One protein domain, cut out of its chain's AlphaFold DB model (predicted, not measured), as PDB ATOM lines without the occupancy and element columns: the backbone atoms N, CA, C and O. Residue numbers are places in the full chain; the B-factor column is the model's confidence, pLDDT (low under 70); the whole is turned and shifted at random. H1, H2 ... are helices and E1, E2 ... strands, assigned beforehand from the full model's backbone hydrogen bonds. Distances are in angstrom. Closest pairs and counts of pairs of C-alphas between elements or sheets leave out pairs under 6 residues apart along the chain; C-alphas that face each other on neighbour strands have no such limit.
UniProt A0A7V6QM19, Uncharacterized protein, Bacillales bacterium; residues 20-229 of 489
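Overview. This is residues 20 to 229 of the 489 residues of an uncharacterized protein of Bacillales bacterium (UniProt A0A7V6QM19). A strongly twisted sheet of five parallel strands is covered on one face by the helices H2, H7 and H8, with the shorter H3 on the other face; H2 and H7 run side by side and reach beyond the sheet, where H5 and H6 pack on H7. H1 folds back along H2 as a helical hairpin on the outside of the body. The printed part has 210 residues, with eight named helices and five named strands in the order H1 H2 E1 H3 E2 H4 E3 H5 H6 H7 E4 H8 E5; the sheet's order is E3 E2 E1 E4 E5 and the class is mixed, helices and strands. The whole is compact, with a radius of gyration of the C-alphas of 16.9 A and spans of 49 by 38 by 33 A.

Along the chain. H1, residues 22 to 39, begins at C-alpha 22 (-4.858, -40.876, -17.736) and is 25.2 A long. H2, residues 44 to 63, measures 29.5 A. E1, residues 70 to 76, measures 20.0 A, H3 is residues 85 to 94, and E2, residues 99 to 105, measures 18.4 A. H4 is residues 112 to 115, E3 122 to 125, H5 145 to 153 and H6 157 to 167. H7, residues 175 to 194, measures 28.1 A. E4 is residues 198 to 202, H8 207 to 218, and E5, residues 223 to 228, ends at C-alpha 228 (21.814, -39.111, -8.604).

Arrangement. H1 and H2 form a helical hairpin and touch, closest at the C-alphas of Leu 37 and Arg 47, 6.3 A, at a shallow tilt of 27 degrees. H4 only just touches H1, with 3 pairs of C-alphas within 8 A. H2 touches H7 at 10 degrees, the same way, closest at the C-alphas of Leu 59 and Ala 190, 6.4 A. Across the sheet, N 103 and O 122 of E2 and E3 are 2.9 A apart, N 74 and O 102 of E1 and E2 2.8 A, N 75 and O 200 of E1 and E4 2.8 A, and N 201 and O 224 of E4 and E5 2.8 A, each within hydrogen-bond range. E1, H3, E2, then E2, H4, E3, and E4, H8, E5 are strand-helix-strand units, two parallel neighbour strands with a helix between, each with a right-handed crossover. H7, the hub, also touches H5, H6 and H8; the C-alphas of Tyr 184 and Val 211, the closest of H7 and H8, are 6.1 A apart. Every O i to N i+4 pair is within range in H1, H3, H5, H6, H7 and H8, and 15 of 16 in H2; H4 is too short for one.

Size, cuts and confidence. The C-alphas of His 95 and Tyr 138, the two farthest apart, are 50.1 A apart. The printed part has no cut. The link from E3 to H5, residues 126 to 144, is long. The mean pLDDT of the printed part is 84.2; residues 20 to 28, 108 to 121 and 128 to 133 are under 70.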
ATOM      1  N   GLN A  20      -6.112 -41.120 -11.364       47.97
ATOM      2  CA  GLN A  20      -4.820 -40.956 -12.063       47.97
ATOM      3  C   GLN A  20      -4.579 -41.987 -13.207       47.97
ATOM      4  O   GLN A  20      -3.455 -42.400 -13.477       47.97
ATOM      5  N   ILE A  21      -5.637 -42.433 -13.898       48.62
ATOM      6  CA  ILE A  21      -5.678 -43.476 -14.937       48.62
ATOM      7  C   ILE A  21      -5.362 -42.902 -16.341       48.62
ATOM      8  O   ILE A  21      -5.198 -43.649 -17.306       48.62
ATOM      9  N   LEU A  22      -5.206 -41.578 -16.481       48.72
ATOM     10  CA  LEU A  22      -4.858 -40.876 -17.736       48.72
ATOM     11  C   LEU A  22      -3.669 -41.496 -18.484       48.72
ATOM     12  O   LEU A  22      -3.714 -41.699 -19.696       48.72
ATOM     13  N   SER A  23      -2.636 -41.872 -17.746       45.88
ATOM     14  CA  SER A  23      -1.384 -42.425 -18.261       45.88
ATOM     15  C   SER A  23      -1.477 -43.902 -18.670       45.88
ATOM     16  O   SER A  23      -0.868 -44.322 -19.658       45.88
ATOM     17  N   LEU A  24      -2.295 -44.700 -17.969       46.44
ATOM     18  CA  LEU A  24      -2.616 -46.077 -18.353       46.44
ATOM     19  C   LEU A  24      -3.395 -46.086 -19.676       46.44
ATOM     20  O   LEU A  24      -3.104 -46.890 -20.568       46.44
ATOM     21  N   PHE A  25      -4.321 -45.136 -19.843       56.50
ATOM     22  CA  PHE A  25      -5.013 -44.923 -21.108       56.50
ATOM     23  C   PHE A  25      -4.085 -44.405 -22.204       56.50
ATOM     24  O   PHE A  25      -4.184 -44.915 -23.313       56.50
ATOM     25  N   GLN A  26      -3.153 -43.488 -21.924       57.72
ATOM     26  CA  GLN A  26      -2.145 -43.055 -22.904       57.72
ATOM     27  C   GLN A  26      -1.292 -44.240 -23.389       57.72
ATOM     28  O   GLN A  26      -1.131 -44.431 -24.593       57.72
ATOM     29  N   LYS A  27      -0.833 -45.121 -22.489       57.94
ATOM     30  CA  LYS A  27      -0.074 -46.335 -22.848       57.94
ATOM     31  C   LYS A  27      -0.866 -47.282 -23.754       57.94
ATOM     32  O   LYS A  27      -0.331 -47.780 -24.747       57.94
ATOM     33  N   ILE A  28      -2.117 -47.576 -23.396       65.12
ATOM     34  CA  ILE A  28      -2.996 -48.432 -24.204       65.12
ATOM     35  C   ILE A  28      -3.295 -47.744 -25.539       65.12
ATOM     36  O   ILE A  28      -3.235 -48.385 -26.581       65.12
ATOM     37  N   TYR A  29      -3.528 -46.436 -25.521       70.50
ATOM     38  CA  TYR A  29      -3.823 -45.631 -26.697       70.50
ATOM     39  C   TYR A  29      -2.669 -45.631 -27.700       70.50
ATOM     40  O   TYR A  29      -2.897 -45.992 -28.848       70.50
ATOM     41  N   TYR A  30      -1.436 -45.313 -27.291       72.38
ATOM     42  CA  TYR A  30      -0.278 -45.307 -28.193       72.38
ATOM     43  C   TYR A  30       0.030 -46.708 -28.746       72.38
ATOM     44  O   TYR A  30       0.363 -46.840 -29.922       72.38
ATOM     45  N   ARG A  31      -0.153 -47.772 -27.946       70.88
ATOM     46  CA  ARG A  31      -0.023 -49.162 -28.424       70.88
ATOM     47  C   ARG A  31      -1.094 -49.529 -29.441       70.88
ATOM     48  O   ARG A  31      -0.773 -50.090 -30.483       70.88
ATOM     49  N   LEU A  32      -2.353 -49.235 -29.137       76.31
ATOM     50  CA  LEU A  32      -3.457 -49.501 -30.050       76.31
ATOM     51  C   LEU A  32      -3.306 -48.677 -31.324       76.31
ATOM     52  O   LEU A  32      -3.529 -49.213 -32.401       76.31
ATOM     53  N   LEU A  33      -2.884 -47.418 -31.216       77.81
ATOM     54  CA  LEU A  33      -2.635 -46.546 -32.353       77.81
ATOM     55  C   LEU A  33      -1.525 -47.116 -33.241       77.81
ATOM     56  O   LEU A  33      -1.780 -47.340 -34.418       77.81
ATOM     57  N   ASP A  34      -0.351 -47.450 -32.698       78.81
ATOM     58  CA  ASP A  34       0.733 -48.068 -33.480       78.81
ATOM     59  C   ASP A  34       0.294 -49.397 -34.121       78.81
ATOM     60  O   ASP A  34       0.527 -49.627 -35.308       78.81
ATOM     61  N   MET A  35      -0.446 -50.242 -33.391       80.62
ATOM     62  CA  MET A  35      -1.013 -51.483 -33.932       80.62
ATOM     63  C   MET A  35      -2.020 -51.237 -35.064       80.62
ATOM     64  O   MET A  35      -2.004 -51.958 -36.062       80.62
ATOM     65  N   ILE A  36      -2.902 -50.244 -34.923       83.19
ATOM     66  CA  ILE A  36      -3.882 -49.861 -35.946       83.19
ATOM     67  C   ILE A  36      -3.152 -49.345 -37.183       83.19
ATOM     68  O   ILE A  36      -3.440 -49.807 -38.284       83.19
ATOM     69  N   LEU A  37      -2.182 -48.449 -37.013       83.25
ATOM     70  CA  LEU A  37      -1.407 -47.900 -38.120       83.25
ATOM     71  C   LEU A  37      -0.612 -48.999 -38.839       83.25
ATOM     72  O   LEU A  37      -0.590 -49.042 -40.066       83.25
ATOM     73  N   LYS A  38      -0.042 -49.952 -38.090       84.81
ATOM     74  CA  LYS A  38       0.617 -51.131 -38.664       84.81
ATOM     75  C   LYS A  38      -0.360 -51.984 -39.480       84.81
ATOM     76  O   LYS A  38      -0.021 -52.410 -40.578       84.81
ATOM     77  N   ARG A  39      -1.586 -52.204 -38.988       87.62
ATOM     78  CA  ARG A  39      -2.648 -52.913 -39.733       87.62
ATOM     79  C   ARG A  39      -3.135 -52.149 -40.967       87.62
ATOM     80  O   ARG A  39      -3.620 -52.775 -41.897       87.62
ATOM     81  N   GLN A  40      -2.989 -50.827 -40.989       88.19
ATOM     82  CA  GLN A  40      -3.277 -49.976 -42.148       88.19
ATOM     83  C   GLN A  40      -2.135 -49.947 -43.178       88.19
ATOM     84  O   GLN A  40      -2.174 -49.137 -44.100       88.19
ATOM     85  N   GLY A  41      -1.109 -50.790 -43.019       86.25
ATOM     86  CA  GLY A  41       0.025 -50.856 -43.941       86.25
ATOM     87  C   GLY A  41       0.977 -49.665 -43.839       86.25
ATOM     88  O   GLY A  41       1.803 -49.487 -44.727       86.25
ATOM     89  N   LYS A  42       0.880 -48.845 -42.781       84.81
ATOM     90  CA  LYS A  42       1.808 -47.729 -42.574       84.81
ATOM     91  C   LYS A  42       3.193 -48.258 -42.233       84.81
ATOM     92  O   LYS A  42       3.337 -49.053 -41.291       84.81
ATOM     93  N   ASP A  43       4.200 -47.782 -42.959       86.62
ATOM     94  CA  ASP A  43       5.598 -48.064 -42.645       86.62
ATOM     95  C   ASP A  43       6.000 -47.433 -41.304       86.62
ATOM     96  O   ASP A  43       5.242 -46.700 -40.659       86.62
ATOM     97  N   ARG A  44       7.202 -47.750 -40.831       83.06
ATOM     98  CA  ARG A  44       7.654 -47.306 -39.516       83.06
ATOM     99  C   ARG A  44       7.813 -45.787 -39.414       83.06
ATOM    100  O   ARG A  44       7.448 -45.236 -38.380       83.06
ATOM    101  N   LEU A  45       8.307 -45.116 -40.455       84.06
ATOM    102  CA  LEU A  45       8.478 -43.660 -40.470       84.06
ATOM    103  C   LEU A  45       7.125 -42.947 -40.440       84.06
ATOM    104  O   LEU A  45       6.942 -42.009 -39.667       84.06
ATOM    105  N   GLN A  46       6.156 -43.422 -41.221       86.75
ATOM    106  CA  GLN A  46       4.786 -42.913 -41.213       86.75
ATOM    107  C   GLN A  46       4.148 -43.059 -39.831       86.75
ATOM    108  O   GLN A  46       3.509 -42.125 -39.345       86.75
ATOM    109  N   ARG A  47       4.340 -44.207 -39.164       84.81
ATOM    110  CA  ARG A  47       3.868 -44.393 -37.784       84.81
ATOM    111  C   ARG A  47       4.542 -43.416 -36.829       84.81
ATOM    112  O   ARG A  47       3.839 -42.751 -36.076       84.81
ATOM    113  N   THR A  48       5.865 -43.269 -36.907       81.25
ATOM    114  CA  THR A  48       6.620 -42.302 -36.099       81.25
ATOM    115  C   THR A  48       6.081 -40.881 -36.276       81.25
ATOM    116  O   THR A  48       5.719 -40.265 -35.279       81.25
ATOM    117  N   LYS A  49       5.918 -40.399 -37.519       84.25
ATOM    118  CA  LYS A  49       5.361 -39.066 -37.833       84.25
ATOM    119  C   LYS A  49       3.965 -38.846 -37.226       84.25
ATOM    120  O   LYS A  49       3.704 -37.799 -36.645       84.25
ATOM    121  N   LEU A  50       3.089 -39.848 -37.269       84.56
ATOM    122  CA  LEU A  50       1.739 -39.741 -36.697       84.56
ATOM    123  C   LEU A  50       1.733 -39.741 -35.159       84.56
ATOM    124  O   LEU A  50       0.954 -39.020 -34.533       84.56
ATOM    125  N   LEU A  51       2.594 -40.539 -34.523       80.19
ATOM    126  CA  LEU A  51       2.747 -40.536 -33.059       80.19
ATOM    127  C   LEU A  51       3.334 -39.200 -32.576       80.19
ATOM    128  O   LEU A  51       2.981 -38.688 -31.512       80.19
ATOM    129  N   PHE A  52       4.186 -38.616 -33.406       82.56
ATOM    130  CA  PHE A  52       4.788 -37.308 -33.235       82.56
ATOM    131  C   PHE A  52       3.767 -36.166 -33.300       82.56
ATOM    132  O   PHE A  52       3.690 -35.361 -32.371       82.56
ATOM    133  N   GLU A  53       2.923 -36.132 -34.332       83.44
ATOM    134  CA  GLU A  53       1.783 -35.206 -34.429       83.44
ATOM    135  C   GLU A  53       0.843 -35.333 -33.226       83.44
ATOM    136  O   GLU A  53       0.368 -34.341 -32.670       83.44
ATOM    137  N   LYS A  54       0.599 -36.566 -32.770       81.56
ATOM    138  CA  LYS A  54      -0.236 -36.803 -31.596       81.56
ATOM    139  C   LYS A  54       0.362 -36.194 -30.325       81.56
ATOM    140  O   LYS A  54      -0.398 -35.608 -29.552       81.56
ATOM    141  N   SER A  55       1.679 -36.290 -30.144       82.00
ATOM    142  CA  SER A  55       2.380 -35.704 -28.994       82.00
ATOM    143  C   SER A  55       2.195 -34.178 -28.973       82.00
ATOM    144  O   SER A  55       1.907 -33.601 -27.928       82.00
ATOM    145  N   PHE A  56       2.247 -33.507 -30.132       86.38
ATOM    146  CA  PHE A  56       2.004 -32.059 -30.227       86.38
ATOM    147  C   PHE A  56       0.609 -31.633 -29.754       86.38
ATOM    148  O   PHE A  56       0.462 -30.567 -29.153       86.38
ATOM    149  N   CYS A  57      -0.417 -32.442 -30.026       83.50
ATOM    150  CA  CYS A  57      -1.774 -32.181 -29.545       83.50
ATOM    151  C   CYS A  57      -1.901 -32.365 -28.025       83.50
ATOM    152  O   CYS A  57      -2.749 -31.730 -27.405       83.50
ATOM    153  N   GLU A  58      -1.087 -33.234 -27.419       81.88
ATOM    154  CA  GLU A  58      -1.115 -33.475 -25.971       81.88
ATOM    155  C   GLU A  58      -0.582 -32.284 -25.172       81.88
ATOM    156  O   GLU A  58      -1.097 -32.028 -24.086       81.88
ATOM    157  N   LEU A  59       0.348 -31.499 -25.730       86.94
ATOM    158  CA  LEU A  59       0.805 -30.249 -25.110       86.94
ATOM    159  C   LEU A  59      -0.359 -29.273 -24.861       86.94
ATOM    160  O   LEU A  59      -0.483 -28.713 -23.772       86.94
ATOM    161  N   GLU A  60      -1.256 -29.125 -25.840       85.62
ATOM    162  CA  GLU A  60      -2.437 -28.253 -25.736       85.62
ATOM    163  C   GLU A  60      -3.453 -28.766 -24.713       85.62
ATOM    164  O   GLU A  60      -4.123 -27.995 -24.026       85.62
ATOM    165  N   ASP A  61      -3.607 -30.087 -24.623       81.88
ATOM    166  CA  ASP A  61      -4.504 -30.698 -23.645       81.88
ATOM    167  C   ASP A  61      -3.959 -30.545 -22.220       81.88
ATOM    168  O   ASP A  61      -4.737 -30.246 -21.315       81.88
ATOM    169  N   VAL A  62      -2.640 -30.659 -22.037       83.25
ATOM    170  CA  VAL A  62      -1.964 -30.397 -20.759       83.25
ATOM    171  C   VAL A  62      -2.105 -28.933 -20.351       83.25
ATOM    172  O   VAL A  62      -2.466 -28.656 -19.208       83.25
ATOM    173  N   LYS A  63      -1.927 -27.980 -21.278       85.56
ATOM    174  CA  LYS A  63      -2.075 -26.542 -20.985       85.56
ATOM    175  C   LYS A  63      -3.433 -26.190 -20.383       85.56
ATOM    176  O   LYS A  63      -3.493 -25.371 -19.475       85.56
ATOM    177  N   LYS A  64      -4.516 -26.833 -20.831       84.56
ATOM    178  CA  LYS A  64      -5.878 -26.606 -20.298       84.56
ATOM    179  C   LYS A  64      -6.018 -26.968 -18.819       84.56
ATOM    180  O   LYS A  64      -6.962 -26.513 -18.175       84.56
ATOM    181  N   ASN A  65      -5.122 -27.800 -18.302       82.31
ATOM    182  CA  ASN A  65      -5.104 -28.206 -16.905       82.31
ATOM    183  C   ASN A  65      -4.075 -27.422 -16.074       82.31
ATOM    184  O   ASN A  65      -4.045 -27.575 -14.851       82.31
ATOM    185  N   ILE A  66      -3.257 -26.571 -16.702       83.06
ATOM    186  CA  ILE A  66      -2.358 -25.665 -15.987       83.06
ATOM    187  C   ILE A  66      -3.182 -24.525 -15.390       83.06
ATOM    188  O   ILE A  66      -3.894 -23.818 -16.100       83.06
ATOM    189  N   ARG A  67      -3.113 -24.386 -14.065       81.31
ATOM    190  CA  ARG A  67      -3.861 -23.397 -13.277       81.31
ATOM    191  C   ARG A  67      -2.958 -22.381 -12.591       81.31
ATOM    192  O   ARG A  67      -3.414 -21.273 -12.331       81.31
ATOM    193  N   ALA A  68      -1.720 -22.758 -12.274       79.50
ATOM    194  CA  ALA A  68      -0.767 -21.836 -11.670       79.50
ATOM    195  C   ALA A  68      -0.232 -20.840 -12.706       79.50
ATOM    196  O   ALA A  68      -0.109 -21.164 -13.888       79.50
ATOM    197  N   GLN A  69       0.115 -19.641 -12.237       81.19
ATOM    198  CA  GLN A  69       0.793 -18.637 -13.061       81.19
ATOM    199  C   GLN A  69       2.259 -19.005 -13.313       81.19
ATOM    200  O   GLN A  69       2.784 -18.698 -14.377       81.19
ATOM    201  N   ASN A  70       2.905 -19.689 -12.364       91.44
ATOM    202  CA  ASN A  70       4.300 -20.091 -12.483       91.44
ATOM    203  C   ASN A  70       4.399 -21.574 -12.839       91.44
ATOM    204  O   ASN A  70       3.778 -22.419 -12.190       91.44
ATOM    205  N   VAL A  71       5.210 -21.901 -13.844       92.94
ATOM    206  CA  VAL A  71       5.435 -23.283 -14.282       92.94
ATOM    207  C   VAL A  71       6.906 -23.656 -14.126       92.94
ATOM    208  O   VAL A  71       7.793 -22.919 -14.557       92.94
ATOM    209  N   ILE A  72       7.152 -24.830 -13.539       93.94
ATOM    210  CA  ILE A  72       8.451 -25.510 -13.580       93.94
ATOM    211  C   ILE A  72       8.310 -26.710 -14.505       93.94
ATOM    212  O   ILE A  72       7.513 -27.618 -14.255       93.94
ATOM    213  N   LEU A  73       9.090 -26.716 -15.581       94.69
ATOM    214  CA  LEU A  73       9.118 -27.827 -16.521       94.69
ATOM    215  C   LEU A  73      10.186 -28.828 -16.088       94.69
ATOM    216  O   LEU A  73      11.353 -28.477 -15.957       94.69
ATOM    217  N   ILE A  74       9.803 -30.084 -15.910       93.69
ATOM    218  CA  ILE A  74      10.729 -31.191 -15.686       93.69
ATOM    219  C   ILE A  74      10.841 -31.958 -16.995       93.69
ATOM    220  O   ILE A  74       9.828 -32.385 -17.542       93.69
ATOM    221  N   PHE A  75      12.050 -32.154 -17.499       93.12
ATOM    222  CA  PHE A  75      12.297 -32.808 -18.775       93.12
ATOM    223  C   PHE A  75      13.207 -34.021 -18.605       93.12
ATOM    224  O   PHE A  75      14.224 -33.940 -17.923       93.12
ATOM    225  N   GLY A  76      12.845 -35.145 -19.231       89.44
ATOM    226  CA  GLY A  76      13.727 -36.306 -19.342       89.44
ATOM    227  C   GLY A  76      13.088 -37.652 -18.989       89.44
ATOM    228  O   GLY A  76      11.866 -37.844 -19.008       89.44
ATOM    229  N   HIS A  77      13.947 -38.613 -18.642       82.19
ATOM    230  CA  HIS A  77      13.605 -40.029 -18.422       82.19
ATOM    231  C   HIS A  77      13.391 -40.441 -16.965       82.19
ATOM    232  O   HIS A  77      13.382 -41.637 -16.642       82.19
ATOM    233  N   ILE A  78      13.203 -39.465 -16.083       82.19
ATOM    234  CA  ILE A  78      13.201 -39.640 -14.628       82.19
ATOM    235  C   ILE A  78      12.327 -40.803 -14.146       82.19
ATOM    236  O   ILE A  78      12.766 -41.648 -13.374       82.19
ATOM    237  N   ALA A  79      11.125 -40.931 -14.701       76.38
ATOM    238  CA  ALA A  79      10.157 -41.919 -14.259       76.38
ATOM    239  C   ALA A  79      10.436 -43.349 -14.749       76.38
ATOM    240  O   ALA A  79       9.924 -44.300 -14.166       76.38
ATOM    241  N   SER A  80      11.241 -43.563 -15.798       74.06
ATOM    242  CA  SER A  80      11.682 -44.927 -16.173       74.06
ATOM    243  C   SER A  80      12.781 -45.468 -15.268       74.06
ATOM    244  O   SER A  80      12.894 -46.685 -15.132       74.06
ATOM    245  N   PHE A  81      13.561 -44.575 -14.662       75.38
ATOM    246  CA  PHE A  81      14.694 -44.898 -13.799       75.38
ATOM    247  C   PHE A  81      14.438 -44.458 -12.354       75.38
ATOM    248  O   PHE A  81      15.378 -44.171 -11.619       75.38
ATOM    249  N   ASP A  82      13.162 -44.404 -11.958       84.25
ATOM    250  CA  ASP A  82      12.761 -43.916 -10.646       84.25
ATOM    251  C   ASP A  82      13.334 -44.791  -9.526       84.25
ATOM    252  O   ASP A  82      13.033 -45.982  -9.403       84.25
ATOM    253  N   LYS A  83      14.147 -44.148  -8.693       84.94
ATOM    254  CA  LYS A  83      14.700 -44.687  -7.450       84.94
ATOM    255  C   LYS A  83      14.462 -43.701  -6.310       84.94
ATOM    256  O   LYS A  83      15.378 -43.396  -5.563       84.94
ATOM    257  N   GLY A  84      13.253 -43.142  -6.252       86.56
ATOM    258  CA  GLY A  84      12.873 -42.099  -5.297       86.56
ATOM    259  C   GLY A  84      12.856 -40.692  -5.888       86.56
ATOM    260  O   GLY A  84      12.346 -39.783  -5.244       86.56
ATOM    261  N   SER A  85      13.322 -40.502  -7.124       88.88
ATOM    262  CA  SER A  85      13.346 -39.191  -7.780       88.88
ATOM    263  C   SER A  85      11.940 -38.640  -8.024       88.88
ATOM    264  O   SER A  85      11.710 -37.452  -7.816       88.88
ATOM    265  N   CYS A  86      10.963 -39.490  -8.367       86.94
ATOM    266  CA  CYS A  86       9.570 -39.049  -8.499       86.94
ATOM    267  C   CYS A  86       8.994 -38.605  -7.147       86.94
ATOM    268  O   CYS A  86       8.375 -37.548  -7.063       86.94
ATOM    269  N   SER A  87       9.252 -39.371  -6.079       86.94
ATOM    270  CA  SER A  87       8.810 -39.029  -4.719       86.94
ATOM    271  C   SER A  87       9.436 -37.726  -4.224       86.94
ATOM    272  O   SER A  87       8.753 -36.905  -3.617       86.94
ATOM    273  N   TYR A  88      10.722 -37.531  -4.501       90.56
ATOM    274  CA  TYR A  88      11.451 -36.326  -4.131       90.56
ATOM    275  C   TYR A  88      10.882 -35.090  -4.824       90.56
ATOM    276  O   TYR A  88      10.603 -34.082  -4.179       90.56
ATOM    277  N   LEU A  89      10.631 -35.187  -6.132       89.56
ATOM    278  CA  LEU A  89       9.996 -34.110  -6.877       89.56
ATOM    279  C   LEU A  89       8.574 -33.824  -6.372       89.56
ATOM    280  O   LEU A  89       8.226 -32.653  -6.245       89.56
ATOM    281  N   ASN A  90       7.756 -34.844  -6.062       87.06
ATOM    282  CA  ASN A  90       6.421 -34.618  -5.478       87.06
ATOM    283  C   ASN A  90       6.514 -33.769  -4.210       87.06
ATOM    284  O   ASN A  90       5.777 -32.799  -4.069       87.06
ATOM    285  N   CYS A  91       7.466 -34.103  -3.335       88.25
ATOM    286  CA  CYS A  91       7.719 -33.352  -2.115       88.25
ATOM    287  C   CYS A  91       8.088 -31.891  -2.426       88.25
ATOM    288  O   CYS A  91       7.530 -30.983  -1.821       88.25
ATOM    289  N   LEU A  92       8.948 -31.631  -3.420       89.62
ATOM    290  CA  LEU A  92       9.239 -30.255  -3.854       89.62
ATOM    291  C   LEU A  92       7.977 -29.510  -4.309       89.62
ATOM    292  O   LEU A  92       7.771 -28.365  -3.914       89.62
ATOM    293  N   ALA A  93       7.128 -30.153  -5.113       88.50
ATOM    294  CA  ALA A  93       5.905 -29.539  -5.621       88.50
ATOM    295  C   ALA A  93       4.909 -29.199  -4.501       88.50
ATOM    296  O   ALA A  93       4.315 -28.125  -4.522       88.50
ATOM    297  N   GLU A  94       4.773 -30.063  -3.493       87.88
ATOM    298  CA  GLU A  94       3.931 -29.810  -2.314       87.88
ATOM    299  C   GLU A  94       4.372 -28.558  -1.533       87.88
ATOM    300  O   GLU A  94       3.533 -27.831  -1.004       87.88
ATOM    301  N   HIS A  95       5.674 -28.258  -1.518       89.62
ATOM    302  CA  HIS A  95       6.240 -27.088  -0.837       89.62
ATOM    303  C   HIS A  95       6.344 -25.833  -1.730       89.62
ATOM    304  O   HIS A  95       6.860 -24.793  -1.302       89.62
ATOM    305  N   MET A  96       5.863 -25.902  -2.975       88.94
ATOM    306  CA  MET A  96       5.850 -24.790  -3.932       88.94
ATOM    307  C   MET A  96       4.441 -24.577  -4.509       88.94
ATOM    308  O   MET A  96       4.267 -24.683  -5.719       88.94
ATOM    309  N   PRO A  97       3.432 -24.242  -3.680       87.00
ATOM    310  CA  PRO A  97       2.033 -24.156  -4.119       87.00
ATOM    311  C   PRO A  97       1.776 -23.091  -5.198       87.00
ATOM    312  O   PRO A  97       0.823 -23.212  -5.964       87.00
ATOM    313  N   ASP A  98       2.641 -22.077  -5.294       88.56
ATOM    314  CA  ASP A  98       2.569 -21.033  -6.326       88.56
ATOM    315  C   ASP A  98       3.098 -21.493  -7.694       88.56
ATOM    316  O   ASP A  98       2.990 -20.757  -8.679       88.56
ATOM    317  N   TYR A  99       3.682 -22.694  -7.759       90.00
ATOM    318  CA  TYR A  99       4.252 -23.293  -8.955       90.00
ATOM    319  C   TYR A  99       3.501 -24.565  -9.331       90.00
ATOM    320  O   TYR A  99       3.225 -25.428  -8.501       90.00
ATOM    321  N   GLN A 100       3.251 -24.739 -10.623       89.38
ATOM    322  CA  GLN A 100       2.801 -26.009 -11.166       89.38
ATOM    323  C   GLN A 100       3.960 -26.720 -11.856       89.38
ATOM    324  O   GLN A 100       4.577 -26.200 -12.786       89.38
ATOM    325  N   PHE A 101       4.237 -27.936 -11.400       90.50
ATOM    326  CA  PHE A 101       5.243 -28.800 -11.998       90.50
ATOM    327  C   PHE A 101       4.615 -29.542 -13.177       90.50
ATOM    328  O   PHE A 101       3.558 -30.165 -13.043       90.50
ATOM    329  N   VAL A 102       5.262 -29.465 -14.336       89.62
ATOM    330  CA  VAL A 102       4.842 -30.165 -15.553       89.62
ATOM    331  C   VAL A 102       5.951 -31.121 -15.951       89.62
ATOM    332  O   VAL A 102       7.082 -30.699 -16.176       89.62
ATOM    333  N   LEU A 103       5.639 -32.411 -16.051       88.44
ATOM    334  CA  LEU A 103       6.599 -33.410 -16.509       88.44
ATOM    335  C   LEU A 103       6.468 -33.606 -18.019       88.44
ATOM    336  O   LEU A 103       5.501 -34.190 -18.505       88.44
ATOM    337  N   LEU A 104       7.492 -33.189 -18.753       89.56
ATOM    338  CA  LEU A 104       7.714 -33.546 -20.143       89.56
ATOM    339  C   LEU A 104       8.529 -34.841 -20.201       89.56
ATOM    340  O   LEU A 104       9.761 -34.836 -20.220       89.56
ATOM    341  N   SER A 105       7.830 -35.973 -20.165       84.25
ATOM    342  CA  SER A 105       8.475 -37.280 -20.099       84.25
ATOM    343  C   SER A 105       8.908 -37.747 -21.475       84.25
ATOM    344  O   SER A 105       8.095 -37.890 -22.384       84.25
ATOM    345  N   GLU A 106      10.179 -38.099 -21.598       80.88
ATOM    346  CA  GLU A 106      10.705 -38.729 -22.806       80.88
ATOM    347  C   GLU A 106      10.425 -40.235 -22.865       80.88
ATOM    348  O   GLU A 106      10.740 -40.907 -23.847       80.88
ATOM    349  N   THR A 107       9.873 -40.820 -21.801       70.31
ATOM    350  CA  THR A 107       9.598 -42.252 -21.743       70.31
ATOM    351  C   THR A 107       8.240 -42.520 -22.390       70.31
ATOM    352  O   THR A 107       7.215 -42.333 -21.736       70.31
ATOM    353  N   PRO A 108       8.179 -43.079 -23.619       57.81
ATOM    354  CA  PRO A 108       6.901 -43.314 -24.301       57.81
ATOM    355  C   PRO A 108       6.038 -44.374 -23.591       57.81
ATOM    356  O   PRO A 108       4.898 -44.631 -23.972       57.81
ATOM    357  N   ARG A 109       6.604 -45.073 -22.595       61.91
ATOM    358  CA  ARG A 109       5.995 -46.192 -21.869       61.91
ATOM    359  C   ARG A 109       6.336 -46.120 -20.384       61.91
ATOM    360  O   ARG A 109       7.210 -46.847 -19.914       61.91
ATOM    361  N   LEU A 110       5.634 -45.283 -19.635       62.12
ATOM    362  CA  LEU A 110       5.707 -45.355 -18.180       62.12
ATOM    363  C   LEU A 110       4.987 -46.623 -17.685       62.12
ATOM    364  O   LEU A 110       3.911 -46.988 -18.175       62.12
ATOM    365  N   LYS A 111       5.614 -47.362 -16.760       61.00
ATOM    366  CA  LYS A 111       4.945 -48.465 -16.052       61.00
ATOM    367  C   LYS A 111       3.873 -47.872 -15.137       61.00
ATOM    368  O   LYS A 111       4.055 -46.769 -14.637       61.00
ATOM    369  N   GLU A 112       2.782 -48.603 -14.918       57.69
ATOM    370  CA  GLU A 112       1.666 -48.136 -14.082       57.69
ATOM    371  C   GLU A 112       2.147 -47.726 -12.686       57.69
ATOM    372  O   GLU A 112       1.833 -46.631 -12.226       57.69
ATOM    373  N   ASP A 113       3.013 -48.541 -12.084       61.59
ATOM    374  CA  ASP A 113       3.625 -48.249 -10.787       61.59
ATOM    375  C   ASP A 113       4.480 -46.980 -10.803       61.59
ATOM    376  O   ASP A 113       4.545 -46.283  -9.802       61.59
ATOM    377  N   ASN A 114       5.108 -46.639 -11.932       65.31
ATOM    378  CA  ASN A 114       5.907 -45.419 -12.035       65.31
ATOM    379  C   ASN A 114       5.020 -44.182 -12.176       65.31
ATOM    380  O   ASN A 114       5.371 -43.135 -11.654       65.31
ATOM    381  N   ILE A 115       3.864 -44.290 -12.839       61.16
ATOM    382  CA  ILE A 115       2.937 -43.158 -12.941       61.16
ATOM    383  C   ILE A 115       2.253 -42.901 -11.599       61.16
ATOM    384  O   ILE A 115       2.148 -41.754 -11.190       61.16
ATOM    385  N   LYS A 116       1.850 -43.952 -10.874       60.84
ATOM    386  CA  LYS A 116       1.267 -43.812  -9.526       60.84
ATOM    387  C   LYS A 116       2.194 -43.099  -8.539       60.84
ATOM    388  O   LYS A 116       1.720 -42.600  -7.531       60.84
ATOM    389  N   LYS A 117       3.500 -43.068  -8.814       64.00
ATOM    390  CA  LYS A 117       4.501 -42.355  -8.013       64.00
ATOM    391  C   LYS A 117       4.715 -40.906  -8.438       64.00
ATOM    392  O   LYS A 117       5.460 -40.210  -7.761       64.00
ATOM    393  N   ILE A 118       4.143 -40.456  -9.551       66.38
ATOM    394  CA  ILE A 118       4.240 -39.073 -10.019       66.38
ATOM    395  C   ILE A 118       2.917 -38.402  -9.666       66.38
ATOM    396  O   ILE A 118       1.932 -38.515 -10.390       66.38
ATOM    397  N   PHE A 119       2.904 -37.725  -8.525       62.03
ATOM    398  CA  PHE A 119       1.823 -36.835  -8.104       62.03
ATOM    399  C   PHE A 119       2.019 -35.408  -8.645       62.03
ATOM    400  O   PHE A 119       1.150 -34.556  -8.475       62.03
ATOM    401  N   LEU A 120       3.147 -35.161  -9.323       62.50
ATOM    402  CA  LEU A 120       3.494 -33.909  -9.989       62.50
ATOM    403  C   LEU A 120       2.494 -33.564 -11.089       62.50
ATOM    404  O   LEU A 120       2.591 -34.097 -12.192       62.50
ATOM    405  N   GLY A 121       1.590 -32.635 -10.786       62.97
ATOM    406  CA  GLY A 121       0.842 -31.845 -11.763       62.97
ATOM    407  C   GLY A 121       0.430 -32.592 -13.036       62.97
ATOM    408  O   GLY A 121      -0.256 -33.611 -12.986       62.97
ATOM    409  N   GLU A 122       0.815 -32.046 -14.190       75.12
ATOM    410  CA  GLU A 122       0.416 -32.561 -15.502       75.12
ATOM    411  C   GLU A 122       1.588 -33.216 -16.243       75.12
ATOM    412  O   GLU A 122       2.732 -32.767 -16.153       75.12
ATOM    413  N   ILE A 123       1.296 -34.263 -17.021       76.25
ATOM    414  CA  ILE A 123       2.300 -35.034 -17.765       76.25
ATOM    415  C   ILE A 123       2.047 -34.905 -19.268       76.25
ATOM    416  O   ILE A 123       0.986 -35.291 -19.763       76.25
ATOM    417  N   ALA A 124       3.057 -34.441 -20.002       78.25
ATOM    418  CA  ALA A 124       3.120 -34.507 -21.457       78.25
ATOM    419  C   ALA A 124       4.156 -35.555 -21.882       78.25
ATOM    420  O   ALA A 124       5.254 -35.617 -21.325       78.25
ATOM    421  N   ILE A 125       3.827 -36.384 -22.874       72.38
ATOM    422  CA  ILE A 125       4.720 -37.445 -23.352       72.38
ATOM    423  C   ILE A 125       5.404 -36.975 -24.633       72.38
ATOM    424  O   ILE A 125       4.756 -36.788 -25.658       72.38
ATOM    425  N   LEU A 126       6.729 -36.846 -24.587       75.50
ATOM    426  CA  LEU A 126       7.551 -36.771 -25.786       75.50
ATOM    427  C   LEU A 126       7.821 -38.193 -26.279       75.50
ATOM    428  O   LEU A 126       8.483 -38.996 -25.615       75.50
ATOM    429  N   HIS A 127       7.317 -38.523 -27.464       70.62
ATOM    430  CA  HIS A 127       7.569 -39.835 -28.035       70.62
ATOM    431  C   HIS A 127       9.045 -39.968 -28.442       70.62
ATOM    432  O   HIS A 127       9.500 -39.354 -29.402       70.62
ATOM    433  N   ARG A 128       9.803 -40.837 -27.769       66.56
ATOM    434  CA  ARG A 128      11.211 -41.081 -28.114       66.56
ATOM    435  C   ARG A 128      11.339 -42.214 -29.132       66.56
ATOM    436  O   ARG A 128      11.388 -43.389 -28.773       66.56
ATOM    437  N   ALA A 129      11.360 -41.867 -30.419       57.12
ATOM    438  CA  ALA A 129      11.469 -42.839 -31.514       57.12
ATOM    439  C   ALA A 129      12.889 -43.411 -31.699       57.12
ATOM    440  O   ALA A 129      13.057 -44.400 -32.400       57.12
ATOM    441  N   ALA A 130      13.915 -42.836 -31.062       48.38
ATOM    442  CA  ALA A 130      15.287 -43.345 -31.159       48.38
ATOM    443  C   ALA A 130      15.580 -44.516 -30.199       48.38
ATOM    444  O   ALA A 130      16.304 -45.441 -30.567       48.38
ATOM    445  N   ILE A 131      15.027 -44.527 -28.972       54.38
ATOM    446  CA  ILE A 131      15.346 -45.602 -28.012       54.38
ATOM    447  C   ILE A 131      14.777 -46.935 -28.500       54.38
ATOM    448  O   ILE A 131      13.667 -46.998 -29.028       54.38
ATOM    449  N   ASN A 132      15.506 -48.019 -28.221       59.12
ATOM    450  CA  ASN A 132      15.146 -49.401 -28.546       59.12
ATOM    451  C   ASN A 132      15.066 -49.662 -30.052       59.12
ATOM    452  O   ASN A 132      14.226 -50.448 -30.492       59.12
ATOM    453  N   ARG A 133      15.918 -48.983 -30.837       68.75
ATOM    454  CA  ARG A 133      15.933 -49.086 -32.302       68.75
ATOM    455  C   ARG A 133      14.547 -48.833 -32.879       68.75
ATOM    456  O   ARG A 133      13.996 -49.650 -33.616       68.75
ATOM    457  N   GLY A 134      13.938 -47.730 -32.436       70.38
ATOM    458  CA  GLY A 134      12.591 -47.298 -32.804       70.38
ATOM    459  C   GLY A 134      12.450 -46.825 -34.264       70.38
ATOM    460  O   GLY A 134      11.325 -46.578 -34.697       70.38
ATOM    461  N   TYR A 135      13.551 -46.792 -35.020       80.88
ATOM    462  CA  TYR A 135      13.689 -46.420 -36.434       80.88
ATOM    463  C   TYR A 135      13.755 -47.640 -37.365       80.88
ATOM    464  O   TYR A 135      13.890 -48.776 -36.916       80.88
ATOM    465  N   ASP A 136      13.624 -47.421 -38.671       82.25
ATOM    466  CA  ASP A 136      13.804 -48.469 -39.681       82.25
ATOM    467  C   ASP A 136      15.207 -48.338 -40.293       82.25
ATOM    468  O   ASP A 136      15.506 -47.278 -40.844       82.25
ATOM    469  N   PRO A 137      16.082 -49.353 -40.161       85.19
ATOM    470  CA  PRO A 137      17.467 -49.262 -40.625       85.19
ATOM    471  C   PRO A 137      17.593 -49.249 -42.156       85.19
ATOM    472  O   PRO A 137      18.668 -48.969 -42.674       85.19
ATOM    473  N   TYR A 138      16.512 -49.535 -42.889       86.50
ATOM    474  CA  TYR A 138      16.514 -49.595 -44.353       86.50
ATOM    475  C   TYR A 138      15.769 -48.432 -45.012       86.50
ATOM    476  O   TYR A 138      15.724 -48.352 -46.239       86.50
ATOM    477  N   LEU A 139      15.165 -47.540 -44.224       86.31
ATOM    478  CA  LEU A 139      14.340 -46.451 -44.735       86.31
ATOM    479  C   LEU A 139      15.035 -45.105 -44.539       86.31
ATOM    480  O   LEU A 139      14.963 -44.514 -43.459       86.31
ATOM    481  N   CYS A 140      15.669 -44.610 -45.600       89.19
ATOM    482  CA  CYS A 140      16.197 -43.250 -45.631       89.19
ATOM    483  C   CYS A 140      15.068 -42.220 -45.497       89.19
ATOM    484  O   CYS A 140      13.929 -42.463 -45.909       89.19
ATOM    485  N   VAL A 141      15.388 -41.066 -44.915       90.44
ATOM    486  CA  VAL A 141      14.423 -39.985 -44.692       90.44
ATOM    487  C   VAL A 141      14.853 -38.740 -45.446       90.44
ATOM    488  O   VAL A 141      15.874 -38.138 -45.126       90.44
ATOM    489  N   ASP A 142      14.019 -38.309 -46.386       91.56
ATOM    490  CA  ASP A 142      14.140 -36.981 -46.975       91.56
ATOM    491  C   ASP A 142      13.541 -35.940 -46.026       91.56
ATOM    492  O   ASP A 142      12.395 -36.055 -45.570       91.56
ATOM    493  N   LEU A 143      14.336 -34.918 -45.715       92.81
ATOM    494  CA  LEU A 143      13.914 -33.806 -44.873       92.81
ATOM    495  C   LEU A 143      13.019 -32.848 -45.660       92.81
ATOM    496  O   LEU A 143      13.319 -32.499 -46.803       92.81
ATOM    497  N   ASP A 144      11.953 -32.374 -45.017       93.19
ATOM    498  CA  ASP A 144      11.196 -31.226 -45.515       93.19
ATOM    499  C   ASP A 144      12.014 -29.925 -45.399       93.19
ATOM    500  O   ASP A 144      12.972 -29.834 -44.626       93.19
ATOM    501  N   GLU A 145      11.639 -28.912 -46.185       95.25
ATOM    502  CA  GLU A 145      12.348 -27.623 -46.240       95.25
ATOM    503  C   GLU A 145      12.405 -26.924 -44.876       95.25
ATOM    504  O   GLU A 145      13.418 -26.327 -44.523       95.25
ATOM    505  N   GLU A 146      11.353 -27.054 -44.064       94.50
ATOM    506  CA  GLU A 146      11.330 -26.511 -42.705       94.50
ATOM    507  C   GLU A 146      12.384 -27.186 -41.813       94.50
ATOM    508  O   GLU A 146      13.103 -26.516 -41.075       94.50
ATOM    509  N   SER A 147      12.502 -28.515 -41.876       94.25
ATOM    510  CA  SER A 147      13.492 -29.273 -41.110       94.25
ATOM    511  C   SER A 147      14.910 -28.929 -41.541       94.25
ATOM    512  O   SER A 147      15.749 -28.728 -40.669       94.25
ATOM    513  N   LYS A 148      15.171 -28.807 -42.850       95.25
ATOM    514  CA  LYS A 148      16.474 -28.341 -43.355       95.25
ATOM    515  C   LYS A 148      16.798 -26.954 -42.806       95.25
ATOM    516  O   LYS A 148      17.821 -26.779 -42.158       95.25
ATOM    517  N   HIS A 149      15.858 -26.017 -42.931       96.06
ATOM    518  CA  HIS A 149      16.017 -24.655 -42.430       96.06
ATOM    519  C   HIS A 149      16.289 -24.597 -40.916       96.06
ATOM    520  O   HIS A 149      17.100 -23.791 -40.465       96.06
ATOM    521  N   ILE A 150      15.645 -25.452 -40.112       95.44
ATOM    522  CA  ILE A 150      15.934 -25.554 -38.674       95.44
ATOM    523  C   ILE A 150      17.379 -25.988 -38.443       95.44
ATOM    524  O   ILE A 150      18.069 -25.370 -37.636       95.44
ATOM    525  N   LEU A 151      17.835 -27.039 -39.121       95.25
ATOM    526  CA  LEU A 151      19.174 -27.584 -38.908       95.25
ATOM    527  C   LEU A 151      20.261 -26.618 -39.393       95.25
ATOM    528  O   LEU A 151      21.227 -26.391 -38.668       95.25
ATOM    529  N   ASP A 152      20.056 -25.979 -40.546       94.19
ATOM    530  CA  ASP A 152      21.001 -25.024 -41.133       94.19
ATOM    531  C   ASP A 152      21.202 -23.786 -40.243       94.19
ATOM    532  O   ASP A 152      22.320 -23.297 -40.089       94.19
ATOM    533  N   ASN A 153      20.137 -23.301 -39.594       92.94
ATOM    534  CA  ASN A 153      20.211 -22.131 -38.709       92.94
ATOM    535  C   ASN A 153      20.631 -22.454 -37.271       92.94
ATOM    536  O   ASN A 153      20.849 -21.540 -36.475       92.94
ATOM    537  N   ASN A 154      20.728 -23.732 -36.901       91.50
ATOM    538  CA  ASN A 154      21.043 -24.152 -35.538       91.50
ATOM    539  C   ASN A 154      22.210 -25.139 -35.543       91.50
ATOM    540  O   ASN A 154      22.059 -26.309 -35.194       91.50
ATOM    541  N   ILE A 155      23.404 -24.643 -35.879       86.06
ATOM    542  CA  ILE A 155      24.627 -25.456 -35.996       86.06
ATOM    543  C   ILE A 155      24.943 -26.293 -34.742       86.06
ATOM    544  O   ILE A 155      25.531 -27.367 -34.846       86.06
ATOM    545  N   PHE A 156      24.501 -25.860 -33.557       85.44
ATOM    546  CA  PHE A 156      24.656 -26.596 -32.297       85.44
ATOM    547  C   PHE A 156      23.923 -27.947 -32.277       85.44
ATOM    548  O   PHE A 156      24.344 -28.861 -31.571       85.44
ATOM    549  N   LEU A 157      22.883 -28.121 -33.100       91.38
ATOM    550  CA  LEU A 157      22.152 -29.385 -33.232       91.38
ATOM    551  C   LEU A 157      22.984 -30.490 -33.901       91.38
ATOM    552  O   LEU A 157      22.659 -31.672 -33.767       91.38
ATOM    553  N   SER A 158      24.084 -30.135 -34.573       89.88
ATOM    554  CA  SER A 158      24.995 -31.099 -35.202       89.88
ATOM    555  C   SER A 158      25.575 -32.105 -34.203       89.88
ATOM    556  O   SER A 158      25.669 -33.290 -34.518       89.88
ATOM    557  N   ALA A 159      25.891 -31.682 -32.974       88.06
ATOM    558  CA  ALA A 159      26.416 -32.571 -31.938       88.06
ATOM    559  C   ALA A 159      25.407 -33.669 -31.555       88.06
ATOM    560  O   ALA A 159      25.780 -34.838 -31.419       88.06
ATOM    561  N   ALA A 160      24.122 -33.314 -31.467       90.88
ATOM    562  CA  ALA A 160      23.039 -34.247 -31.180       90.88
ATOM    563  C   ALA A 160      22.830 -35.254 -32.330       90.88
ATOM    564  O   ALA A 160      22.608 -36.442 -32.085       90.88
ATOM    565  N   ILE A 161      22.966 -34.804 -33.583       92.38
ATOM    566  CA  ILE A 161      22.923 -35.664 -34.779       92.38
ATOM    567  C   ILE A 161      24.088 -36.665 -34.768       92.38
ATOM    568  O   ILE A 161      23.871 -37.869 -34.918       92.38
ATOM    569  N   VAL A 162      25.315 -36.190 -34.518       91.50
ATOM    570  CA  VAL A 162      26.515 -37.039 -34.408       91.50
ATOM    571  C   VAL A 162      26.359 -38.076 -33.291       91.50
ATOM    572  O   VAL A 162      26.712 -39.240 -33.483       91.50
ATOM    573  N   ASN A 163      25.785 -37.688 -32.146       89.81
ATOM    574  CA  ASN A 163      25.462 -38.608 -31.052       89.81
ATOM    575  C   ASN A 163      24.540 -39.745 -31.509       89.81
ATOM    576  O   ASN A 163      24.841 -40.911 -31.252       89.81
ATOM    577  N   LEU A 164      23.465 -39.431 -32.236       89.75
ATOM    578  CA  LEU A 164      22.537 -40.448 -32.732       89.75
ATOM    579  C   LEU A 164      23.190 -41.403 -33.736       89.75
ATOM    580  O   LEU A 164      23.012 -42.609 -33.580       89.75
ATOM    581  N   TYR A 165      23.972 -40.906 -34.701       90.38
ATOM    582  CA  TYR A 165      24.690 -41.772 -35.648       90.38
ATOM    583  C   TYR A 165      25.664 -42.721 -34.941       90.38
ATOM    584  O   TYR A 165      25.697 -43.914 -35.233       90.38
ATOM    585  N   ALA A 166      26.436 -42.220 -33.974       88.94
ATOM    586  CA  ALA A 166      27.407 -43.043 -33.258       88.94
ATOM    587  C   ALA A 166      26.742 -44.065 -32.319       88.94
ATOM    588  O   ALA A 166      27.181 -45.214 -32.215       88.94
ATOM    589  N   ARG A 167      25.655 -43.670 -31.645       86.62
ATOM    590  CA  ARG A 167      24.890 -44.550 -30.751       86.62
ATOM    591  C   ARG A 167      24.098 -45.609 -31.518       86.62
ATOM    592  O   ARG A 167      23.844 -46.689 -30.986       86.62
ATOM    593  N   PHE A 168      23.711 -45.316 -32.755       87.38
ATOM    594  CA  PHE A 168      22.902 -46.185 -33.604       87.38
ATOM    595  C   PHE A 168      23.494 -46.281 -35.020       87.38
ATOM    596  O   PHE A 168      22.935 -45.707 -35.953       87.38
ATOM    597  N   PRO A 169      24.604 -47.027 -35.208       87.94
ATOM    598  CA  PRO A 169      25.301 -47.088 -36.498       87.94
ATOM    599  C   PRO A 169      24.478 -47.700 -37.640       87.94
ATOM    600  O   PRO A 169      24.809 -47.516 -38.805       87.94
ATOM    601  N   ASP A 170      23.419 -48.448 -37.315       89.44
ATOM    602  CA  ASP A 170      22.473 -49.036 -38.267       89.44
ATOM    603  C   ASP A 170      21.316 -48.089 -38.631       89.44
ATOM    604  O   ASP A 170      20.403 -48.487 -39.351       89.44
ATOM    605  N   MET A 171      21.294 -46.855 -38.119       89.62
ATOM    606  CA  MET A 171      20.258 -45.884 -38.458       89.62
ATOM    607  C   MET A 171      20.442 -45.377 -39.896       89.62
ATOM    608  O   MET A 171      21.520 -44.919 -40.269       89.62
ATOM    609  N   ALA A 172      19.376 -45.451 -40.699       90.56
ATOM    610  CA  ALA A 172      19.396 -45.024 -42.095       90.56
ATOM    611  C   ALA A 172      19.677 -43.517 -42.251       90.56
ATOM    612  O   ALA A 172      19.390 -42.712 -41.360       90.56
ATOM    613  N   GLN A 173      20.193 -43.135 -43.421       91.81
ATOM    614  CA  GLN A 173      20.520 -41.750 -43.761       91.81
ATOM    615  C   GLN A 173      19.308 -40.814 -43.601       91.81
ATOM    616  O   GLN A 173      18.192 -41.148 -44.007       91.81
ATOM    617  N   GLY A 174      19.533 -39.629 -43.023       91.88
ATOM    618  CA  GLY A 174      18.512 -38.590 -42.842       91.88
ATOM    619  C   GLY A 174      17.607 -38.790 -41.619       91.88
ATOM    620  O   GLY A 174      16.860 -37.886 -41.233       91.88
ATOM    621  N   TYR A 175      17.642 -39.969 -40.987       90.75
ATOM    622  CA  TYR A 175      16.793 -40.284 -39.838       90.75
ATOM    623  C   TYR A 175      17.214 -39.525 -38.565       90.75
ATOM    624  O   TYR A 175      16.327 -38.965 -37.912       90.75
ATOM    625  N   PRO A 176      18.511 -39.454 -38.182       92.12
ATOM    626  CA  PRO A 176      18.954 -38.604 -37.074       92.12
ATOM    627  C   PRO A 176      18.534 -37.144 -37.233       92.12
ATOM    628  O   PRO A 176      18.008 -36.549 -36.296       92.12
ATOM    629  N   GLU A 177      18.711 -36.584 -38.427       94.25
ATOM    630  CA  GLU A 177      18.374 -35.209 -38.778       94.25
ATOM    631  C   GLU A 177      16.873 -34.957 -38.615       94.25
ATOM    632  O   GLU A 177      16.470 -33.987 -37.973       94.25
ATOM    633  N   PHE A 178      16.044 -35.880 -39.112       92.19
ATOM    634  CA  PHE A 178      14.593 -35.835 -38.945       92.19
ATOM    635  C   PHE A 178      14.179 -35.883 -37.468       92.19
ATOM    636  O   PHE A 178      13.279 -35.159 -37.042       92.19
ATOM    637  N   LEU A 179      14.822 -36.733 -36.664       90.50
ATOM    638  CA  LEU A 179      14.514 -36.839 -35.239       90.50
ATOM    639  C   LEU A 179      14.899 -35.569 -34.482       90.50
ATOM    640  O   LEU A 179      14.111 -35.087 -33.673       90.50
ATOM    641  N   ILE A 180      16.082 -35.016 -34.745       93.38
ATOM    642  CA  ILE A 180      16.548 -33.793 -34.088       93.38
ATOM    643  C   ILE A 180      15.706 -32.585 -34.503       93.38
ATOM    644  O   ILE A 180      15.303 -31.816 -33.627       93.38
ATOM    645  N   SER A 181      15.352 -32.446 -35.787       93.94
ATOM    646  CA  SER A 181      14.444 -31.381 -36.227       93.94
ATOM    647  C   SER A 181      13.068 -31.515 -35.568       93.94
ATOM    648  O   SER A 181      12.499 -30.526 -35.106       93.94
ATOM    649  N   TYR A 182      12.552 -32.740 -35.437       91.00
ATOM    650  CA  TYR A 182      11.296 -32.994 -34.741       91.00
ATOM    651  C   TYR A 182      11.366 -32.621 -33.255       91.00
ATOM    652  O   TYR A 182      10.494 -31.896 -32.769       91.00
ATOM    653  N   TYR A 183      12.388 -33.087 -32.531       92.06
ATOM    654  CA  TYR A 183      12.542 -32.763 -31.114       92.06
ATOM    655  C   TYR A 183      12.683 -31.257 -30.909       92.06
ATOM    656  O   TYR A 183      12.063 -30.723 -29.995       92.06
ATOM    657  N   TYR A 184      13.397 -30.559 -31.794       95.31
ATOM    658  CA  TYR A 184      13.468 -29.102 -31.770       95.31
ATOM    659  C   TYR A 184      12.076 -28.469 -31.884       95.31
ATOM    660  O   TYR A 184      11.688 -27.695 -31.009       95.31
ATOM    661  N   LYS A 185      11.283 -28.840 -32.904       94.12
ATOM    662  CA  LYS A 185       9.916 -28.316 -33.093       94.12
ATOM    663  C   LYS A 185       9.034 -28.591 -31.870       94.12
ATOM    664  O   LYS A 185       8.325 -27.702 -31.400       94.12
ATOM    665  N   TYR A 186       9.082 -29.814 -31.341       93.31
ATOM    666  CA  TYR A 186       8.265 -30.231 -30.203       93.31
ATOM    667  C   TYR A 186       8.634 -29.503 -28.912       93.31
ATOM    668  O   TYR A 186       7.759 -28.941 -28.254       93.31
ATOM    669  N   LEU A 187       9.919 -29.487 -28.562       95.19
ATOM    670  CA  LEU A 187      10.401 -28.845 -27.345       95.19
ATOM    671  C   LEU A 187      10.206 -27.332 -27.409       95.19
ATOM    672  O   LEU A 187       9.755 -26.747 -26.428       95.19
ATOM    673  N   LYS A 188      10.435 -26.714 -28.575       96.44
ATOM    674  CA  LYS A 188      10.125 -25.298 -28.784       96.44
ATOM    675  C   LYS A 188       8.643 -25.022 -28.514       96.44
ATOM    676  O   LYS A 188       8.326 -24.136 -27.728       96.44
ATOM    677  N   LYS A 189       7.739 -25.824 -29.091       95.38
ATOM    678  CA  LYS A 189       6.297 -25.672 -28.853       95.38
ATOM    679  C   LYS A 189       5.932 -25.872 -27.379       95.38
ATOM    680  O   LYS A 189       5.076 -25.163 -26.864       95.38
ATOM    681  N   ALA A 190       6.565 -26.821 -26.691       94.88
ATOM    682  CA  ALA A 190       6.342 -27.032 -25.263       94.88
ATOM    683  C   ALA A 190       6.751 -25.799 -24.438       94.88
ATOM    684  O   ALA A 190       5.993 -25.389 -23.562       94.88
ATOM    685  N   LEU A 191       7.896 -25.178 -24.742       96.81
ATOM    686  CA  LEU A 191       8.324 -23.932 -24.096       96.81
ATOM    687  C   LEU A 191       7.375 -22.767 -24.408       96.81
ATOM    688  O   LEU A 191       7.009 -22.045 -23.488       96.81
ATOM    689  N   ASP A 192       6.921 -22.634 -25.659       95.88
ATOM    690  CA  ASP A 192       5.944 -21.609 -26.064       95.88
ATOM    691  C   ASP A 192       4.596 -21.760 -25.338       95.88
ATOM    692  O   ASP A 192       3.973 -20.776 -24.964       95.88
ATOM    693  N   ILE A 193       4.118 -22.992 -25.143       93.56
ATOM    694  CA  ILE A 193       2.819 -23.253 -24.504       93.56
ATOM    695  C   ILE A 193       2.908 -23.107 -22.983       93.56
ATOM    696  O   ILE A 193       1.995 -22.572 -22.342       93.56
ATOM    697  N   PHE A 194       3.951 -23.676 -22.382       92.81
ATOM    698  CA  PHE A 194       4.062 -23.769 -20.929       92.81
ATOM    699  C   PHE A 194       4.700 -22.538 -20.299       92.81
ATOM    700  O   PHE A 194       4.448 -22.317 -19.119       92.81
ATOM    701  N   GLU A 195       5.471 -21.759 -21.064       94.62
ATOM    702  CA  GLU A 195       6.179 -20.554 -20.612       94.62
ATOM    703  C   GLU A 195       6.885 -20.767 -19.255       94.62
ATOM    704  O   GLU A 195       6.635 -20.039 -18.291       94.62
ATOM    705  N   PRO A 196       7.720 -21.819 -19.117       95.19
ATOM    706  CA  PRO A 196       8.260 -22.179 -17.818       95.19
ATOM    707  C   PRO A 196       9.280 -21.148 -17.338       95.19
ATOM    708  O   PRO A 196      10.137 -20.695 -18.094       95.19
ATOM    709  N   GLN A 197       9.246 -20.847 -16.041       94.00
ATOM    710  CA  GLN A 197      10.250 -19.989 -15.406       94.00
ATOM    711  C   GLN A 197      11.577 -20.721 -15.212       94.00
ATOM    712  O   GLN A 197      12.640 -20.102 -15.218       94.00
ATOM    713  N   LYS A 198      11.513 -22.045 -15.029       93.69
ATOM    714  CA  LYS A 198      12.675 -22.921 -14.882       93.69
ATOM    715  C   LYS A 198      12.448 -24.248 -15.581       93.69
ATOM    716  O   LYS A 198      11.329 -24.766 -15.616       93.69
ATOM    717  N   VAL A 199      13.540 -24.812 -16.088       96.44
ATOM    718  CA  VAL A 199      13.572 -26.150 -16.679       96.44
ATOM    719  C   VAL A 199      14.543 -27.012 -15.877       96.44
ATOM    720  O   VAL A 199      15.732 -26.708 -15.807       96.44
ATOM    721  N   ILE A 200      14.035 -28.090 -15.281       95.94
ATOM    722  CA  ILE A 200      14.829 -29.121 -14.608       95.94
ATOM    723  C   ILE A 200      15.011 -30.290 -15.579       95.94
ATOM    724  O   ILE A 200      14.029 -30.893 -16.003       95.94
ATOM    725  N   ILE A 201      16.248 -30.628 -15.931       95.56
ATOM    726  CA  ILE A 201      16.581 -31.666 -16.912       95.56
ATOM    727  C   ILE A 201      17.182 -32.888 -16.201       95.56
ATOM    728  O   ILE A 201      18.156 -32.767 -15.458       95.56
ATOM    729  N   TRP A 202      16.618 -34.069 -16.460       91.38
ATOM    730  CA  TRP A 202      17.076 -35.370 -15.963       91.38
ATOM    731  C   TRP A 202      17.485 -36.278 -17.136       91.38
ATOM    732  O   TRP A 202      16.639 -36.943 -17.742       91.38
ATOM    733  N   ASN A 203      18.760 -36.414 -17.496       89.00
ATOM    734  CA  ASN A 203      19.998 -35.786 -17.010       89.00
ATOM    735  C   ASN A 203      20.628 -34.916 -18.126       89.00
ATOM    736  O   ASN A 203      19.909 -34.497 -19.017       89.00
ATOM    737  N   LYS A 204      21.925 -34.586 -18.135       90.81
ATOM    738  CA  LYS A 204      22.490 -33.660 -19.145       90.81
ATOM    739  C   LYS A 204      22.791 -34.300 -20.504       90.81
ATOM    740  O   LYS A 204      22.586 -33.677 -21.536       90.81
ATOM    741  N   PHE A 205      23.286 -35.533 -20.527       89.81
ATOM    742  CA  PHE A 205      24.077 -36.038 -21.657       89.81
ATOM    743  C   PHE A 205      23.272 -36.857 -22.664       89.81
ATOM    744  O   PHE A 205      23.609 -37.998 -22.957       89.81
ATOM    745  N   SER A 206      22.178 -36.323 -23.193       88.00
ATOM    746  CA  SER A 206      21.472 -36.998 -24.283       88.00
ATOM    747  C   SER A 206      21.203 -36.043 -25.433       88.00
ATOM    748  O   SER A 206      21.014 -34.852 -25.217       88.00
ATOM    749  N   ALA A 207      21.128 -36.576 -26.655       88.81
ATOM    750  CA  ALA A 207      20.887 -35.775 -27.853       88.81
ATOM    751  C   ALA A 207      19.629 -34.887 -27.741       88.81
ATOM    752  O   ALA A 207      19.601 -33.773 -28.245       88.81
ATOM    753  N   THR A 208      18.582 -35.354 -27.056       89.94
ATOM    754  CA  THR A 208      17.362 -34.574 -26.806       89.94
ATOM    755  C   THR A 208      17.538 -33.529 -25.705       89.94
ATOM    756  O   THR A 208      16.942 -32.455 -25.776       89.94
ATOM    757  N   HIS A 209      18.382 -33.800 -24.710       92.38
ATOM    758  CA  HIS A 209      18.752 -32.832 -23.679       92.38
ATOM    759  C   HIS A 209      19.623 -31.705 -24.243       92.38
ATOM    760  O   HIS A 209      19.425 -30.559 -23.850       92.38
ATOM    761  N   ASP A 210      20.490 -31.985 -25.222       91.69
ATOM    762  CA  ASP A 210      21.246 -30.955 -25.949       91.69
ATOM    763  C   ASP A 210      20.300 -29.984 -26.675       91.69
ATOM    764  O   ASP A 210      20.466 -28.766 -26.590       91.69
ATOM    765  N   VAL A 211      19.248 -30.511 -27.320       94.50
ATOM    766  CA  VAL A 211      18.199 -29.693 -27.956       94.50
ATOM    767  C   VAL A 211      17.488 -28.817 -26.918       94.50
ATOM    768  O   VAL A 211      17.299 -27.624 -27.155       94.50
ATOM    769  N   MET A 212      17.111 -29.377 -25.761       95.62
ATOM    770  CA  MET A 212      16.485 -28.599 -24.685       95.62
ATOM    771  C   MET A 212      17.422 -27.515 -24.142       95.62
ATOM    772  O   MET A 212      16.976 -26.390 -23.944       95.62
ATOM    773  N   CYS A 213      18.706 -27.815 -23.927       94.81
ATOM    774  CA  CYS A 213      19.691 -26.834 -23.463       94.81
ATOM    775  C   CYS A 213      19.840 -25.674 -24.451       94.81
ATOM    776  O   CYS A 213      19.833 -24.513 -24.042       94.81
ATOM    777  N   HIS A 214      19.921 -25.982 -25.750       95.00
ATOM    778  CA  HIS A 214      19.966 -24.974 -26.812       95.00
ATOM    779  C   HIS A 214      18.729 -24.069 -26.777       95.00
ATOM    780  O   HIS A 214      18.848 -22.844 -26.746       95.00
ATOM    781  N   LEU A 215      17.536 -24.663 -26.694       97.12
ATOM    782  CA  LEU A 215      16.284 -23.913 -26.591       97.12
ATOM    783  C   LEU A 215      16.199 -23.087 -25.300       97.12
ATOM    784  O   LEU A 215      15.803 -21.928 -25.357       97.12
ATOM    785  N   CYS A 216      16.626 -23.619 -24.153       96.88
ATOM    786  CA  CYS A 216      16.705 -22.858 -22.905       96.88
ATOM    787  C   CYS A 216      17.565 -21.595 -23.079       96.88
ATOM    788  O   CYS A 216      17.154 -20.517 -22.655       96.88
ATOM    789  N   GLY A 217      18.693 -21.692 -23.795       95.31
ATOM    790  CA  GLY A 217      19.522 -20.540 -24.155       95.31
ATOM    791  C   GLY A 217      18.780 -19.494 -24.996       95.31
ATOM    792  O   GLY A 217      18.827 -18.305 -24.674       95.31
ATOM    793  N   LEU A 218      18.038 -19.921 -26.025       95.69
ATOM    794  CA  LEU A 218      17.236 -19.017 -26.866       95.69
ATOM    795  C   LEU A 218      16.123 -18.306 -26.080       95.69
ATOM    796  O   LEU A 218      15.868 -17.125 -26.307       95.69
ATOM    797  N   TYR A 219      15.492 -19.009 -25.137       97.06
ATOM    798  CA  TYR A 219      14.426 -18.475 -24.282       97.06
ATOM    799  C   TYR A 219      14.963 -17.769 -23.028       97.06
ATOM    800  O   TYR A 219      14.177 -17.252 -22.239       97.06
ATOM    801  N   LYS A 220      16.292 -17.716 -22.845       96.56
ATOM    802  CA  LYS A 220      16.962 -17.164 -21.655       96.56
ATOM    803  C   LYS A 220      16.484 -17.799 -20.344       96.56
ATOM    804  O   LYS A 220      16.415 -17.135 -19.312       96.56
ATOM    805  N   ILE A 221      16.172 -19.091 -20.384       96.06
ATOM    806  CA  ILE A 221      15.831 -19.891 -19.212       96.06
ATOM    807  C   ILE A 221      17.105 -20.593 -18.749       96.06
ATOM    808  O   ILE A 221      17.740 -21.295 -19.531       96.06
ATOM    809  N   GLN A 222      17.485 -20.428 -17.485       93.06
ATOM    810  CA  GLN A 222      18.619 -21.157 -16.919       93.06
ATOM    811  C   GLN A 222      18.209 -22.619 -16.666       93.06
ATOM    812  O   GLN A 222      17.339 -22.857 -15.821       93.06
ATOM    813  N   PRO A 223      18.808 -23.611 -17.354       95.44
ATOM    814  CA  PRO A 223      18.544 -25.008 -17.047       95.44
ATOM    815  C   PRO A 223      19.156 -25.388 -15.694       95.44
ATOM    816  O   PRO A 223      20.232 -24.913 -15.318       95.44
ATOM    817  N   VAL A 224      18.467 -26.288 -14.997       96.50
ATOM    818  CA  VAL A 224      18.955 -26.986 -13.807       96.50
ATOM    819  C   VAL A 224      19.066 -28.468 -14.141       96.50
ATOM    820  O   VAL A 224      18.085 -29.102 -14.516       96.50
ATOM    821  N   PHE A 225      20.247 -29.049 -14.001       96.31
ATOM    822  CA  PHE A 225      20.483 -30.469 -14.226       96.31
ATOM    823  C   PHE A 225      20.317 -31.231 -12.921       96.31
ATOM    824  O   PHE A 225      21.001 -30.933 -11.945       96.31
ATOM    825  N   MET A 226      19.449 -32.237 -12.912       95.56
ATOM    826  CA  MET A 226      19.245 -33.125 -11.771       95.56
ATOM    827  C   MET A 226      19.733 -34.536 -12.116       95.56
ATOM    828  O   MET A 226      19.517 -35.026 -13.225       95.56
ATOM    829  N   GLU A 227      20.423 -35.182 -11.178       94.12
ATOM    830  CA  GLU A 227      20.877 -36.576 -11.277       94.12
ATOM    831  C   GLU A 227      21.105 -37.151  -9.877       94.12
ATOM    832  O   GLU A 227      21.127 -36.425  -8.878       94.12
ATOM    833  N   PHE A 228      21.280 -38.466  -9.793       94.94
ATOM    834  CA  PHE A 228      21.814 -39.111  -8.604       94.94
ATOM    835  C   PHE A 228      23.180 -38.529  -8.210       94.94
ATOM    836  O   PHE A 228      24.097 -38.401  -9.029       94.94
ATOM    837  N   GLY A 229      23.327 -38.239  -6.923       95.75
ATOM    838  CA  GLY A 229      24.559 -37.738  -6.339       95.75
ATOM    839  C   GLY A 229      25.675 -38.783  -6.329       95.75
ATOM    840  O   GLY A 229      25.448 -39.988  -6.484       95.75
TER     841      GLY A 229